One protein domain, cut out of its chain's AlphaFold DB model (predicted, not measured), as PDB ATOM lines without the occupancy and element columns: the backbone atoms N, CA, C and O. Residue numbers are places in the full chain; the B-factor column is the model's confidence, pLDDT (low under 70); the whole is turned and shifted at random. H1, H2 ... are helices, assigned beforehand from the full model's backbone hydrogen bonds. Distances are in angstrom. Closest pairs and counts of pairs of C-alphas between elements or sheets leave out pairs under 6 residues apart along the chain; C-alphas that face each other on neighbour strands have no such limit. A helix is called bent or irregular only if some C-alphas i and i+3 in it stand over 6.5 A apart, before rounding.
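Overview. This is residues 169 to 273 of the 1158 residues of an uncharacterized protein of viral metagenome (UniProt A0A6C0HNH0). Look for a helical hairpin, H2 and H3, that touches along part of its length; H4 turns off from the far end of H3 as an arm, with residues 256 to 273 sticking out, and H1 stands off from the hairpin, touching no helix. The printed part has 105 residues with four named helices, H1 to H4 in chain order, and no named strand: all helix. It is only just extended, close to loose, with a radius of gyration of the C-alphas of 19.5 A and spans of 66 by 32 by 17 A.

Arrangement. Start at H1, residues 169 to 183, which is apart from H2, residues 192 to 214. H2 and H3, residues 219 to 247, form a hairpin: they touch, H2 with residues 202 to 209 alone, at a shallow tilt of 25 degrees, opposite ways. Their closest C-alphas, of Ile 202 and Leu 232, are 7.0 A apart. H3 and H4, residues 249 to 272, touch only at the corner, and only just, with 3 pairs of C-alphas within 8 A; the closest are Phe 245 and Asn 251, 6.7 A. Their lines are about perpendicular, at 76 degrees. In H1 every O i to N i+4 pair is within hydrogen-bond range; in H2 15 of 19 are, in H3 24 of 25, in H4 18 of 20.

Along the chain. Find C-alpha 169 at (-45.092, 9.269, -92.608), where H1 begins; it measures 22.0 A from first to last C-alpha. H2 measures 36.4 A. H3 begins at C-alpha 219, (-49.353, 4.187, -108.426), and measures 42.1 A. H4, 35.0 A, ends at C-alpha 272, (-82.043, 39.231, -65.295); it is irregular, only just: C-alphas 250 and 253 are 6.8 A apart.

Size, cuts and confidence. The farthest C-alphas, of Gly 217 and Gln 272, are 66.9 A apart. The printed part has no cut and no long link. Find pLDDT under 70 at residues 169 to 193, 213 to 220 and 273.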
ATOM      1  N   LYS A 169     -44.123   8.523 -91.778       50.97
ATOM      2  CA  LYS A 169     -45.092   9.269 -92.608       50.97
ATOM      3  C   LYS A 169     -46.556   8.805 -92.550       50.97
ATOM      4  O   LYS A 169     -47.434   9.654 -92.691       50.97
ATOM      5  N   GLU A 170     -46.874   7.519 -92.353       43.97
ATOM      6  CA  GLU A 170     -48.285   7.071 -92.404       43.97
ATOM      7  C   GLU A 170     -49.074   7.346 -91.108       43.97
ATOM      8  O   GLU A 170     -50.197   7.846 -91.189       43.97
ATOM      9  N   HIS A 171     -48.503   7.113 -89.918       44.50
ATOM     10  CA  HIS A 171     -49.215   7.359 -88.651       44.50
ATOM     11  C   HIS A 171     -49.536   8.845 -88.437       44.50
ATOM     12  O   HIS A 171     -50.681   9.195 -88.148       44.50
ATOM     13  N   LYS A 172     -48.561   9.739 -88.651       50.94
ATOM     14  CA  LYS A 172     -48.754  11.193 -88.485       50.94
ATOM     15  C   LYS A 172     -49.778  11.743 -89.487       50.94
ATOM     16  O   LYS A 172     -50.643  12.532 -89.111       50.94
ATOM     17  N   LYS A 173     -49.774  11.234 -90.727       54.31
ATOM     18  CA  LYS A 173     -50.780  11.575 -91.745       54.31
ATOM     19  C   LYS A 173     -52.193  11.118 -91.366       54.31
ATOM     20  O   LYS A 173     -53.142  11.845 -91.649       54.31
ATOM     21  N   LYS A 174     -52.351   9.963 -90.703       56.09
ATOM     22  CA  LYS A 174     -53.657   9.514 -90.195       56.09
ATOM     23  C   LYS A 174     -54.205  10.467 -89.128       56.09
ATOM     24  O   LYS A 174     -55.323  10.946 -89.279       56.09
ATOM     25  N   HIS A 175     -53.410  10.810 -88.112       50.41
ATOM     26  CA  HIS A 175     -53.855  11.717 -87.045       50.41
ATOM     27  C   HIS A 175     -54.228  13.120 -87.558       50.41
ATOM     28  O   HIS A 175     -55.206  13.693 -87.086       50.41
ATOM     29  N   TYR A 176     -53.519  13.646 -88.565       53.72
ATOM     30  CA  TYR A 176     -53.879  14.920 -89.202       53.72
ATOM     31  C   TYR A 176     -55.223  14.855 -89.958       53.72
ATOM     32  O   TYR A 176     -56.028  15.782 -89.892       53.72
ATOM     33  N   ILE A 177     -55.508  13.733 -90.630       52.97
ATOM     34  CA  ILE A 177     -56.806  13.488 -91.281       52.97
ATOM     35  C   ILE A 177     -57.925  13.351 -90.235       52.97
ATOM     36  O   ILE A 177     -58.990  13.944 -90.399       52.97
ATOM     37  N   ASP A 178     -57.685  12.631 -89.136       51.78
ATOM     38  CA  ASP A 178     -58.661  12.459 -88.053       51.78
ATOM     39  C   ASP A 178     -58.964  13.782 -87.313       51.78
ATOM     40  O   ASP A 178     -60.102  14.005 -86.897       51.78
ATOM     41  N   PHE A 179     -57.993  14.702 -87.221       53.56
ATOM     42  CA  PHE A 179     -58.195  16.072 -86.729       53.56
ATOM     43  C   PHE A 179     -59.144  16.880 -87.635       53.56
ATOM     44  O   PHE A 179     -60.156  17.396 -87.156       53.56
ATOM     45  N   ILE A 180     -58.895  16.909 -88.951       51.16
ATOM     46  CA  ILE A 180     -59.775  17.583 -89.927       51.16
ATOM     47  C   ILE A 180     -61.188  16.968 -89.920       51.16
ATOM     48  O   ILE A 180     -62.187  17.691 -89.918       51.16
ATOM     49  N   ASN A 181     -61.292  15.639 -89.824       47.25
ATOM     50  CA  ASN A 181     -62.575  14.932 -89.721       47.25
ATOM     51  C   ASN A 181     -63.360  15.257 -88.435       47.25
ATOM     52  O   ASN A 181     -64.569  15.026 -88.400       47.25
ATOM     53  N   ASN A 182     -62.712  15.748 -87.374       45.81
ATOM     54  CA  ASN A 182     -63.384  16.149 -86.135       45.81
ATOM     55  C   ASN A 182     -63.818  17.624 -86.141       45.81
ATOM     56  O   ASN A 182     -64.873  17.923 -85.584       45.81
ATOM     57  N   LEU A 183     -63.094  18.510 -86.839       40.25
ATOM     58  CA  LEU A 183     -63.574  19.867 -87.141       40.25
ATOM     59  C   LEU A 183     -64.880  19.815 -87.957       40.25
ATOM     60  O   LEU A 183     -65.851  20.482 -87.615       40.25
ATOM     61  N   TYR A 184     -64.956  18.929 -88.958       41.03
ATOM     62  CA  TYR A 184     -66.158  18.735 -89.785       41.03
ATOM     63  C   TYR A 184     -67.413  18.283 -89.005       41.03
ATOM     64  O   TYR A 184     -68.529  18.448 -89.491       41.03
ATOM     65  N   LYS A 185     -67.266  17.701 -87.805       43.72
ATOM     66  CA  LYS A 185     -68.400  17.166 -87.023       43.72
ATOM     67  C   LYS A 185     -69.148  18.206 -86.189       43.72
ATOM     68  O   LYS A 185     -70.241  17.895 -85.734       43.72
ATOM     69  N   ASN A 186     -68.581  19.396 -85.971       32.94
ATOM     70  CA  ASN A 186     -69.154  20.414 -85.082       32.94
ATOM     71  C   ASN A 186     -69.184  21.797 -85.771       32.94
ATOM     72  O   ASN A 186     -68.449  22.698 -85.365       32.94
ATOM     73  N   PRO A 187     -70.002  21.986 -86.828       37.53
ATOM     74  CA  PRO A 187     -70.050  23.241 -87.586       37.53
ATOM     75  C   PRO A 187     -70.617  24.433 -86.790       37.53
ATOM     76  O   PRO A 187     -70.428  25.573 -87.196       37.53
ATOM     77  N   GLU A 188     -71.265  24.193 -85.646       36.44
ATOM     78  CA  GLU A 188     -71.879  25.212 -84.773       36.44
ATOM     79  C   GLU A 188     -70.866  26.119 -84.035       36.44
ATOM     80  O   GLU A 188     -71.259  26.956 -83.228       36.44
ATOM     81  N   ILE A 189     -69.563  25.945 -84.288       36.78
ATOM     82  CA  ILE A 189     -68.456  26.636 -83.598       36.78
ATOM     83  C   ILE A 189     -67.765  27.676 -84.514       36.78
ATOM     84  O   ILE A 189     -66.900  28.416 -84.060       36.78
ATOM     85  N   ILE A 190     -68.146  27.758 -85.795       38.72
ATOM     86  CA  ILE A 190     -67.485  28.598 -86.811       38.72
ATOM     87  C   ILE A 190     -68.076  30.018 -86.801       38.72
ATOM     88  O   ILE A 190     -69.240  30.212 -87.158       38.72
ATOM     89  N   TYR A 191     -67.269  31.015 -86.433       50.78
ATOM     90  CA  TYR A 191     -67.612  32.439 -86.524       50.78
ATOM     91  C   TYR A 191     -67.351  32.992 -87.939       50.78
ATOM     92  O   TYR A 191     -66.740  32.334 -88.781       50.78
ATOM     93  N   SER A 192     -67.787  34.229 -88.214       43.59
ATOM     94  CA  SER A 192     -67.521  34.930 -89.486       43.59
ATOM     95  C   SER A 192     -66.037  34.946 -89.857       43.59
ATOM     96  O   SER A 192     -65.671  34.756 -91.014       43.59
ATOM     97  N   ASP A 193     -65.192  35.148 -88.853       50.81
ATOM     98  CA  ASP A 193     -63.769  35.420 -89.016       50.81
ATOM     99  C   ASP A 193     -62.992  34.123 -89.322       50.81
ATOM    100  O   ASP A 193     -61.988  34.142 -90.040       50.81
ATOM    101  N   ASP A 194     -63.517  32.977 -88.868       70.12
ATOM    102  CA  ASP A 194     -62.972  31.640 -89.121       70.12
ATOM    103  C   ASP A 194     -63.105  31.213 -90.592       70.12
ATOM    104  O   ASP A 194     -62.332  30.378 -91.060       70.12
ATOM    105  N   ILE A 195     -64.051  31.789 -91.349       73.25
ATOM    106  CA  ILE A 195     -64.266  31.474 -92.773       73.25
ATOM    107  C   ILE A 195     -63.005  31.807 -93.584       73.25
ATOM    108  O   ILE A 195     -62.483  30.949 -94.299       73.25
ATOM    109  N   ASN A 196     -62.445  33.005 -93.385       71.12
ATOM    110  CA  ASN A 196     -61.213  33.451 -94.046       71.12
ATOM    111  C   ASN A 196     -60.006  32.560 -93.683       71.12
ATOM    112  O   ASN A 196     -59.133  32.298 -94.515       71.12
ATOM    113  N   ILE A 197     -59.962  32.062 -92.442       73.12
ATOM    114  CA  ILE A 197     -58.925  31.132 -91.972       73.12
ATOM    115  C   ILE A 197     -59.086  29.770 -92.666       73.12
ATOM    116  O   ILE A 197     -58.098  29.191 -93.126       73.12
ATOM    117  N   LEU A 198     -60.321  29.279 -92.807       70.31
ATOM    118  CA  LEU A 198     -60.631  28.025 -93.494       70.31
ATOM    119  C   LEU A 198     -60.222  28.068 -94.976       70.31
ATOM    120  O   LEU A 198     -59.638  27.107 -95.478       70.31
ATOM    121  N   GLU A 199     -60.452  29.194 -95.655       81.50
ATOM    122  CA  GLU A 199     -60.000  29.427 -97.035       81.50
ATOM    123  C   GLU A 199     -58.474  29.399 -97.153       81.50
ATOM    124  O   GLU A 199     -57.932  28.655 -97.974       81.50
ATOM    125  N   LYS A 200     -57.769  30.137 -96.282       77.62
ATOM    126  CA  LYS A 200     -56.297  30.175 -96.231       77.62
ATOM    127  C   LYS A 200     -55.710  28.771 -95.993       77.62
ATOM    128  O   LYS A 200     -54.695  28.417 -96.591       77.62
ATOM    129  N   ILE A 201     -56.373  27.936 -95.186       79.62
ATOM    130  CA  ILE A 201     -56.000  26.528 -94.954       79.62
ATOM    131  C   ILE A 201     -56.253  25.653 -96.193       79.62
ATOM    132  O   ILE A 201     -55.358  24.900 -96.590       79.62
ATOM    133  N   ILE A 202     -57.434  25.733 -96.817       83.06
ATOM    134  CA  ILE A 202     -57.790  24.918 -97.994       83.06
ATOM    135  C   ILE A 202     -56.877  25.252 -99.182       83.06
ATOM    136  O   ILE A 202     -56.344  24.336 -99.812       83.06
ATOM    137  N   TYR A 203     -56.629  26.539 -99.438       83.62
ATOM    138  CA  TYR A 203     -55.728  27.004-100.492       83.62
ATOM    139  C   TYR A 203     -54.296  26.487-100.289       83.62
ATOM    140  O   TYR A 203     -53.718  25.873-101.188       83.62
ATOM    141  N   ASN A 204     -53.736  26.636 -99.084       80.12
ATOM    142  CA  ASN A 204     -52.389  26.140 -98.781       80.12
ATOM    143  C   ASN A 204     -52.289  24.608 -98.915       80.12
ATOM    144  O   ASN A 204     -51.307  24.098 -99.460       80.12
ATOM    145  N   ALA A 205     -53.319  23.863 -98.498       77.62
ATOM    146  CA  ALA A 205     -53.369  22.409 -98.667       77.62
ATOM    147  C   ALA A 205     -53.406  21.982-100.148       77.62
ATOM    148  O   ALA A 205     -52.779  20.985-100.515       77.62
ATOM    149  N   GLN A 206     -54.097  22.735-101.010       83.12
ATOM    150  CA  GLN A 206     -54.083  22.518-102.460       83.12
ATOM    151  C   GLN A 206     -52.691  22.799-103.052       83.12
ATOM    152  O   GLN A 206     -52.162  21.956-103.778       83.12
ATOM    153  N   GLN A 207     -52.056  23.919-102.687       82.25
ATOM    154  CA  GLN A 207     -50.734  24.305-103.199       82.25
ATOM    155  C   GLN A 207     -49.627  23.297-102.835       82.25
ATOM    156  O   GLN A 207     -48.830  22.915-103.695       82.25
ATOM    157  N   GLU A 208     -49.592  22.780-101.603       74.81
ATOM    158  CA  GLU A 208     -48.622  21.736-101.225       74.81
ATOM    159  C   GLU A 208     -48.875  20.402-101.957       74.81
ATOM    160  O   GLU A 208     -47.933  19.711-102.357       74.81
ATOM    161  N   LEU A 209     -50.136  20.047-102.232       75.50
ATOM    162  CA  LEU A 209     -50.453  18.873-103.055       75.50
ATOM    163  C   LEU A 209     -50.053  19.053-104.527       75.50
ATOM    164  O   LEU A 209     -49.687  18.059-105.165       75.50
ATOM    165  N   VAL A 210     -50.064  20.280-105.055       75.12
ATOM    166  CA  VAL A 210     -49.525  20.600-106.387       75.12
ATOM    167  C   VAL A 210     -48.003  20.448-106.404       75.12
ATOM    168  O   VAL A 210     -47.499  19.747-107.279       75.12
ATOM    169  N   LYS A 211     -47.267  20.965-105.409       71.50
ATOM    170  CA  LYS A 211     -45.798  20.786-105.308       71.50
ATOM    171  C   LYS A 211     -45.384  19.307-105.313       71.50
ATOM    172  O   LYS A 211     -44.417  18.929-105.970       71.50
ATOM    173  N   ILE A 212     -46.181  18.441-104.681       71.19
ATOM    174  CA  ILE A 212     -45.986  16.979-104.670       71.19
ATOM    175  C   ILE A 212     -46.157  16.328-106.071       71.19
ATOM    176  O   ILE A 212     -45.846  15.152-106.228       71.19
ATOM    177  N   ASN A 213     -46.621  17.031-107.118       54.72
ATOM    178  CA  ASN A 213     -46.633  16.489-108.494       54.72
ATOM    179  C   ASN A 213     -45.227  16.240-109.065       54.72
ATOM    180  O   ASN A 213     -45.071  15.326-109.868       54.72
ATOM    181  N   HIS A 214     -44.210  16.999-108.648       58.62
ATOM    182  CA  HIS A 214     -42.861  16.900-109.225       58.62
ATOM    183  C   HIS A 214     -42.036  15.705-108.709       58.62
ATOM    184  O   HIS A 214     -40.888  15.533-109.110       58.62
ATOM    185  N   ILE A 215     -42.607  14.853-107.846       51.91
ATOM    186  CA  ILE A 215     -41.952  13.650-107.309       51.91
ATOM    187  C   ILE A 215     -42.711  12.409-107.804       51.91
ATOM    188  O   ILE A 215     -43.620  11.899-107.144       51.91
ATOM    189  N   GLY A 216     -42.358  11.942-109.003       52.72
ATOM    190  CA  GLY A 216     -42.950  10.747-109.612       52.72
ATOM    191  C   GLY A 216     -42.528   9.437-108.929       52.72
ATOM    192  O   GLY A 216     -41.502   9.380-108.254       52.72
ATOM    193  N   GLY A 217     -43.301   8.359-109.141       49.50
ATOM    194  CA  GLY A 217     -42.807   6.992-108.903       49.50
ATOM    195  C   GLY A 217     -43.729   5.962-108.234       49.50
ATOM    196  O   GLY A 217     -43.275   4.838-108.033       49.50
ATOM    197  N   ASN A 218     -44.989   6.254-107.858       67.94
ATOM    198  CA  ASN A 218     -45.826   5.217-107.218       67.94
ATOM    199  C   ASN A 218     -47.352   5.320-107.444       67.94
ATOM    200  O   ASN A 218     -48.034   6.188-106.897       67.94
ATOM    201  N   LEU A 219     -47.914   4.330-108.148       59.66
ATOM    202  CA  LEU A 219     -49.353   4.187-108.426       59.66
ATOM    203  C   LEU A 219     -50.245   4.175-107.166       59.66
ATOM    204  O   LEU A 219     -51.354   4.712-107.194       59.66
ATOM    205  N   LYS A 220     -49.779   3.615-106.038       68.31
ATOM    206  CA  LYS A 220     -50.556   3.603-104.781       68.31
ATOM    207  C   LYS A 220     -50.628   4.986-104.123       68.31
ATOM    208  O   LYS A 220     -51.616   5.280-103.450       68.31
ATOM    209  N   ILE A 221     -49.623   5.840-104.336       71.50
ATOM    210  CA  ILE A 221     -49.648   7.236-103.875       71.50
ATOM    211  C   ILE A 221     -50.652   8.030-104.712       71.50
ATOM    212  O   ILE A 221     -51.468   8.748-104.135       71.50
ATOM    213  N   ASN A 222     -50.676   7.827-106.035       79.56
ATOM    214  CA  ASN A 222     -51.611   8.513-106.931       79.56
ATOM    215  C   ASN A 222     -53.077   8.267-106.536       79.56
ATOM    216  O   ASN A 222     -53.819   9.233-106.389       79.56
ATOM    217  N   LYS A 223     -53.489   7.022-106.236       80.12
ATOM    218  CA  LYS A 223     -54.878   6.752-105.804       80.12
ATOM    219  C   LYS A 223     -55.253   7.466-104.493       80.12
ATOM    220  O   LYS A 223     -56.308   8.095-104.436       80.12
ATOM    221  N   LYS A 224     -54.385   7.437-103.467       78.81
ATOM    222  CA  LYS A 224     -54.598   8.214-102.222       78.81
ATOM    223  C   LYS A 224     -54.566   9.735-102.476       78.81
ATOM    224  O   LYS A 224     -55.186  10.481-101.727       78.81
ATOM    225  N   LYS A 225     -53.848  10.213-103.502       80.50
ATOM    226  CA  LYS A 225     -53.782  11.636-103.877       80.50
ATOM    227  C   LYS A 225     -55.080  12.114-104.531       80.50
ATOM    228  O   LYS A 225     -55.590  13.150-104.119       80.50
ATOM    229  N   THR A 226     -55.635  11.349-105.475       82.75
ATOM    230  CA  THR A 226     -56.928  11.657-106.113       82.75
ATOM    231  C   THR A 226     -58.045  11.777-105.076       82.75
ATOM    232  O   THR A 226     -58.794  12.746-105.110       82.75
ATOM    233  N   GLU A 227     -58.105  10.866-104.100       84.25
ATOM    234  CA  GLU A 227     -59.106  10.916-103.023       84.25
ATOM    235  C   GLU A 227     -58.992  12.189-102.158       84.25
ATOM    236  O   GLU A 227     -60.000  12.803-101.814       84.25
ATOM    237  N   ILE A 228     -57.771  12.623-101.826       83.00
ATOM    238  CA  ILE A 228     -57.549  13.848-101.039       83.00
ATOM    239  C   ILE A 228     -57.911  15.100-101.855       83.00
ATOM    240  O   ILE A 228     -58.556  16.001-101.323       83.00
ATOM    241  N   LEU A 229     -57.540  15.149-103.139       85.38
ATOM    242  CA  LEU A 229     -57.899  16.258-104.031       85.38
ATOM    243  C   LEU A 229     -59.418  16.351-104.233       85.38
ATOM    244  O   LEU A 229     -59.967  17.447-104.161       85.38
ATOM    245  N   GLN A 230     -60.107  15.216-104.389       88.19
ATOM    246  CA  GLN A 230     -61.567  15.170-104.466       88.19
ATOM    247  C   GLN A 230     -62.213  15.725-103.185       88.19
ATOM    248  O   GLN A 230     -63.052  16.618-103.266       88.19
ATOM    249  N   ARG A 231     -61.778  15.279-101.996       83.12
ATOM    250  CA  ARG A 231     -62.301  15.793-100.714       83.12
ATOM    251  C   ARG A 231     -62.043  17.295-100.524       83.12
ATOM    252  O   ARG A 231     -62.889  17.986 -99.962       83.12
ATOM    253  N   LEU A 232     -60.909  17.822-100.996       85.25
ATOM    254  CA  LEU A 232     -60.622  19.264-100.963       85.25
ATOM    255  C   LEU A 232     -61.484  20.057-101.957       85.25
ATOM    256  O   LEU A 232     -61.920  21.160-101.626       85.25
ATOM    257  N   ALA A 233     -61.787  19.502-103.134       85.00
ATOM    258  CA  ALA A 233     -62.743  20.095-104.067       85.00
ATOM    259  C   ALA A 233     -64.167  20.108-103.477       85.00
ATOM    260  O   ALA A 233     -64.820  21.148-103.483       85.00
ATOM    261  N   GLU A 234     -64.616  19.004-102.870       86.69
ATOM    262  CA  GLU A 234     -65.904  18.922-102.161       86.69
ATOM    263  C   GLU A 234     -66.009  19.941-101.011       86.69
ATOM    264  O   GLU A 234     -67.058  20.558-100.832       86.69
ATOM    265  N   LEU A 235     -64.931  20.150-100.243       81.81
ATOM    266  CA  LEU A 235     -64.872  21.188 -99.206       81.81
ATOM    267  C   LEU A 235     -64.937  22.602 -99.798       81.81
ATOM    268  O   LEU A 235     -65.673  23.433 -99.274       81.81
ATOM    269  N   THR A 236     -64.236  22.857-100.906       88.75
ATOM    270  CA  THR A 236     -64.264  24.156-101.604       88.75
ATOM    271  C   THR A 236     -65.678  24.477-102.100       88.75
ATOM    272  O   THR A 236     -66.206  25.549-101.821       88.75
ATOM    273  N   VAL A 237     -66.350  23.517-102.748       89.38
ATOM    274  CA  VAL A 237     -67.735  23.675-103.232       89.38
ATOM    275  C   VAL A 237     -68.720  23.890-102.078       89.38
ATOM    276  O   VAL A 237     -69.614  24.732-102.184       89.38
ATOM    277  N   LYS A 238     -68.562  23.181-100.950       84.69
ATOM    278  CA  LYS A 238     -69.389  23.397 -99.748       84.69
ATOM    279  C   LYS A 238     -69.175  24.785 -99.141       84.69
ATOM    280  O   LYS A 238     -70.152  25.413 -98.742       84.69
ATOM    281  N   LEU A 239     -67.936  25.274 -99.107       86.25
ATOM    282  CA  LEU A 239     -67.601  26.593 -98.570       86.25
ATOM    283  C   LEU A 239     -68.164  27.723 -99.444       86.25
ATOM    284  O   LEU A 239     -68.818  28.619 -98.920       86.25
ATOM    285  N   GLU A 240     -68.034  27.628-100.769       87.38
ATOM    286  CA  GLU A 240     -68.677  28.563-101.707       87.38
ATOM    287  C   GLU A 240     -70.213  28.497-101.644       87.38
ATOM    288  O   GLU A 240     -70.891  29.522-101.699       87.38
ATOM    289  N   THR A 241     -70.789  27.307-101.435       88.19
ATOM    290  CA  THR A 241     -72.237  27.165-101.193       88.19
ATOM    291  C   THR A 241     -72.661  27.874 -99.901       88.19
ATOM    292  O   THR A 241     -73.711  28.515 -99.871       88.19
ATOM    293  N   PHE A 242     -71.839  27.818 -98.848       85.38
ATOM    294  CA  PHE A 242     -72.099  28.506 -97.582       85.38
ATOM    295  C   PHE A 242     -71.922  30.030 -97.694       85.38
ATOM    296  O   PHE A 242     -72.804  30.768 -97.260       85.38
ATOM    297  N   LYS A 243     -70.879  30.522 -98.379       86.69
ATOM    298  CA  LYS A 243     -70.749  31.945 -98.748       86.69
ATOM    299  C   LYS A 243     -71.973  32.439 -99.515       86.69
ATOM    300  O   LYS A 243     -72.519  33.494 -99.198       86.69
ATOM    301  N   LYS A 244     -72.438  31.669-100.504       87.88
ATOM    302  CA  LYS A 244     -73.632  31.998-101.295       87.88
ATOM    303  C   LYS A 244     -74.901  32.004-100.439       87.88
ATOM    304  O   LYS A 244     -75.737  32.882-100.614       87.88
ATOM    305  N   PHE A 245     -75.023  31.092 -99.473       89.25
ATOM    306  CA  PHE A 245     -76.105  31.117 -98.486       89.25
ATOM    307  C   PHE A 245     -76.063  32.386 -97.617       89.25
ATOM    308  O   PHE A 245     -77.103  33.015 -97.437       89.25
ATOM    309  N   LEU A 246     -74.884  32.796 -97.135       85.06
ATOM    310  CA  LEU A 246     -74.707  34.002 -96.315       85.06
ATOM    311  C   LEU A 246     -74.914  35.318 -97.089       85.06
ATOM    312  O   LEU A 246     -75.309  36.318 -96.495       85.06
ATOM    313  N   THR A 247     -74.654  35.328 -98.400       83.06
ATOM    314  CA  THR A 247     -74.729  36.530 -99.256       83.06
ATOM    315  C   THR A 247     -76.031  36.662-100.056       83.06
ATOM    316  O   THR A 247     -76.294  37.734-100.608       83.06
ATOM    317  N   ASP A 248     -76.884  35.631-100.111       91.81
ATOM    318  CA  ASP A 248     -78.193  35.724-100.768       91.81
ATOM    319  C   ASP A 248     -79.106  36.722-100.028       91.81
ATOM    320  O   ASP A 248     -79.435  36.563 -98.847       91.81
ATOM    321  N   LYS A 249     -79.585  37.736-100.760       85.88
ATOM    322  CA  LYS A 249     -80.530  38.752-100.269       85.88
ATOM    323  C   LYS A 249     -81.810  38.145 -99.677       85.88
ATOM    324  O   LYS A 249     -82.417  38.778 -98.818       85.88
ATOM    325  N   LYS A 250     -82.211  36.934-100.085       89.56
ATOM    326  CA  LYS A 250     -83.347  36.192 -99.508       89.56
ATOM    327  C   LYS A 250     -83.061  35.676 -98.097       89.56
ATOM    328  O   LYS A 250     -83.959  35.673 -97.259       89.56
ATOM    329  N   ASN A 251     -81.818  35.287 -97.816       87.75
ATOM    330  CA  ASN A 251     -81.402  34.779 -96.507       87.75
ATOM    331  C   ASN A 251     -81.020  35.904 -95.540       87.75
ATOM    332  O   ASN A 251     -81.033  35.685 -94.330       87.75
ATOM    333  N   LYS A 252     -80.744  37.117 -96.045       86.81
ATOM    334  CA  LYS A 252     -80.417  38.297 -95.231       86.81
ATOM    335  C   LYS A 252     -81.377  38.477 -94.044       86.81
ATOM    336  O   LYS A 252     -80.913  38.534 -92.912       86.81
ATOM    337  N   GLY A 253     -82.694  38.454 -94.270       88.38
ATOM    338  CA  GLY A 253     -83.686  38.607 -93.193       88.38
ATOM    339  C   GLY A 253     -83.704  37.458 -92.170       88.38
ATOM    340  O   GLY A 253     -84.029  37.673 -91.004       88.38
ATOM    341  N   PHE A 254     -83.311  36.243 -92.566       85.38
ATOM    342  CA  PHE A 254     -83.146  35.105 -91.652       85.38
ATOM    343  C   PHE A 254     -81.885  35.263 -90.788       85.38
ATOM    344  O   PHE A 254     -81.939  35.068 -89.575       85.38
ATOM    345  N   ILE A 255     -80.776  35.699 -91.390       86.31
ATOM    346  CA  ILE A 255     -79.507  35.974 -90.699       86.31
ATOM    347  C   ILE A 255     -79.664  37.160 -89.733       86.31
ATOM    348  O   ILE A 255     -79.283  37.060 -88.569       86.31
ATOM    349  N   GLU A 256     -80.307  38.246 -90.168       86.62
ATOM    350  CA  GLU A 256     -80.650  39.396 -89.319       86.62
ATOM    351  C   GLU A 256     -81.585  38.997 -88.167       86.62
ATOM    352  O   GLU A 256     -81.405  39.478 -87.050       86.62
ATOM    353  N   SER A 257     -82.526  38.070 -88.390       81.62
ATOM    354  CA  SER A 257     -83.379  37.514 -87.331       81.62
ATOM    355  C   SER A 257     -82.581  36.705 -86.296       81.62
ATOM    356  O   SER A 257     -82.792  36.879 -85.096       81.62
ATOM    357  N   ILE A 258     -81.605  35.890 -86.720       81.25
ATOM    358  CA  ILE A 258     -80.709  35.160 -85.802       81.25
ATOM    359  C   ILE A 258     -79.850  36.136 -84.987       81.25
ATOM    360  O   ILE A 258     -79.797  36.022 -83.762       81.25
ATOM    361  N   ILE A 259     -79.220  37.121 -85.636       84.31
ATOM    362  CA  ILE A 259     -78.387  38.135 -84.968       84.31
ATOM    363  C   ILE A 259     -79.228  38.954 -83.978       84.31
ATOM    364  O   ILE A 259     -78.813  39.167 -82.836       84.31
ATOM    365  N   LYS A 260     -80.441  39.359 -84.375       90.44
ATOM    366  CA  LYS A 260     -81.403  40.040 -83.502       90.44
ATOM    367  C   LYS A 260     -81.784  39.167 -82.307       90.44
ATOM    368  O   LYS A 260     -81.707  39.646 -81.180       90.44
ATOM    369  N   HIS A 261     -82.112  37.894 -82.516       86.44
ATOM    370  CA  HIS A 261     -82.478  36.984 -81.431       86.44
ATOM    371  C   HIS A 261     -81.317  36.742 -80.452       86.44
ATOM    372  O   HIS A 261     -81.526  36.751 -79.242       86.44
ATOM    373  N   GLN A 262     -80.081  36.602 -80.942       71.69
ATOM    374  CA  GLN A 262     -78.888  36.503 -80.090       71.69
ATOM    375  C   GLN A 262     -78.621  37.795 -79.302       71.69
ATOM    376  O   GLN A 262     -78.218  37.730 -78.139       71.69
ATOM    377  N   LYS A 263     -78.872  38.970 -79.896       85.62
ATOM    378  CA  LYS A 263     -78.791  40.260 -79.191       85.62
ATOM    379  C   LYS A 263     -79.868  40.368 -78.105       85.62
ATOM    380  O   LYS A 263     -79.546  40.708 -76.973       85.62
ATOM    381  N   GLU A 264     -81.113  40.007 -78.420       88.12
ATOM    382  CA  GLU A 264     -82.231  39.974 -77.467       88.12
ATOM    383  C   GLU A 264     -82.016  38.967 -76.327       88.12
ATOM    384  O   GLU A 264     -82.423  39.239 -75.199       88.12
ATOM    385  N   GLN A 265     -81.380  37.816 -76.583       77.94
ATOM    386  CA  GLN A 265     -80.995  36.873 -75.527       77.94
ATOM    387  C   GLN A 265     -79.961  37.498 -74.583       77.94
ATOM    388  O   GLN A 265     -80.215  37.556 -73.383       77.94
ATOM    389  N   LYS A 266     -78.863  38.056 -75.110       78.00
ATOM    390  CA  LYS A 266     -77.837  38.735 -74.293       78.00
ATOM    391  C   LYS A 266     -78.401  39.920 -73.502       78.00
ATOM    392  O   LYS A 266     -78.009  40.144 -72.362       78.00
ATOM    393  N   GLU A 267     -79.350  40.660 -74.073       83.88
ATOM    394  CA  GLU A 267     -80.034  41.759 -73.384       83.88
ATOM    395  C   GLU A 267     -80.962  41.259 -72.260       83.88
ATOM    396  O   GLU A 267     -81.031  41.874 -71.196       83.88
ATOM    397  N   LYS A 268     -81.641  40.117 -72.449       87.00
ATOM    398  CA  LYS A 268     -82.447  39.464 -71.402       87.00
ATOM    399  C   LYS A 268     -81.579  38.892 -70.282       87.00
ATOM    400  O   LYS A 268     -81.929  39.067 -69.119       87.00
ATOM    401  N   GLU A 269     -80.438  38.286 -70.607       78.00
ATOM    402  CA  GLU A 269     -79.454  37.825 -69.617       78.00
ATOM    403  C   GLU A 269     -78.891  38.997 -68.795       78.00
ATOM    404  O   GLU A 269     -78.832  38.916 -67.569       78.00
ATOM    405  N   ALA A 270     -78.567  40.123 -69.443       74.62
ATOM    406  CA  ALA A 270     -78.132  41.343 -68.759       74.62
ATOM    407  C   ALA A 270     -79.221  41.946 -67.851       74.62
ATOM    408  O   ALA A 270     -78.916  42.407 -66.753       74.62
ATOM    409  N   LYS A 271     -80.496  41.913 -68.268       83.25
ATOM    410  CA  LYS A 271     -81.629  42.405 -67.463       83.25
ATOM    411  C   LYS A 271     -81.933  41.507 -66.257       83.25
ATOM    412  O   LYS A 271     -82.119  42.024 -65.159       83.25
ATOM    413  N   GLN A 272     -81.875  40.181 -66.410       77.62
ATOM    414  CA  GLN A 272     -82.043  39.231 -65.295       77.62
ATOM    415  C   GLN A 272     -80.940  39.337 -64.226       77.62
ATOM    416  O   GLN A 272     -81.149  38.936 -63.083       77.62
ATOM    417  N   LEU A 273     -79.778  39.910 -64.558       59.22
ATOM    418  CA  LEU A 273     -78.719  40.218 -63.590       59.22
ATOM    419  C   LEU A 273     -78.981  41.494 -62.761       59.22
ATOM    420  O   LEU A 273     -78.268  41.720 -61.787       59.22
TER     421      LEU A 273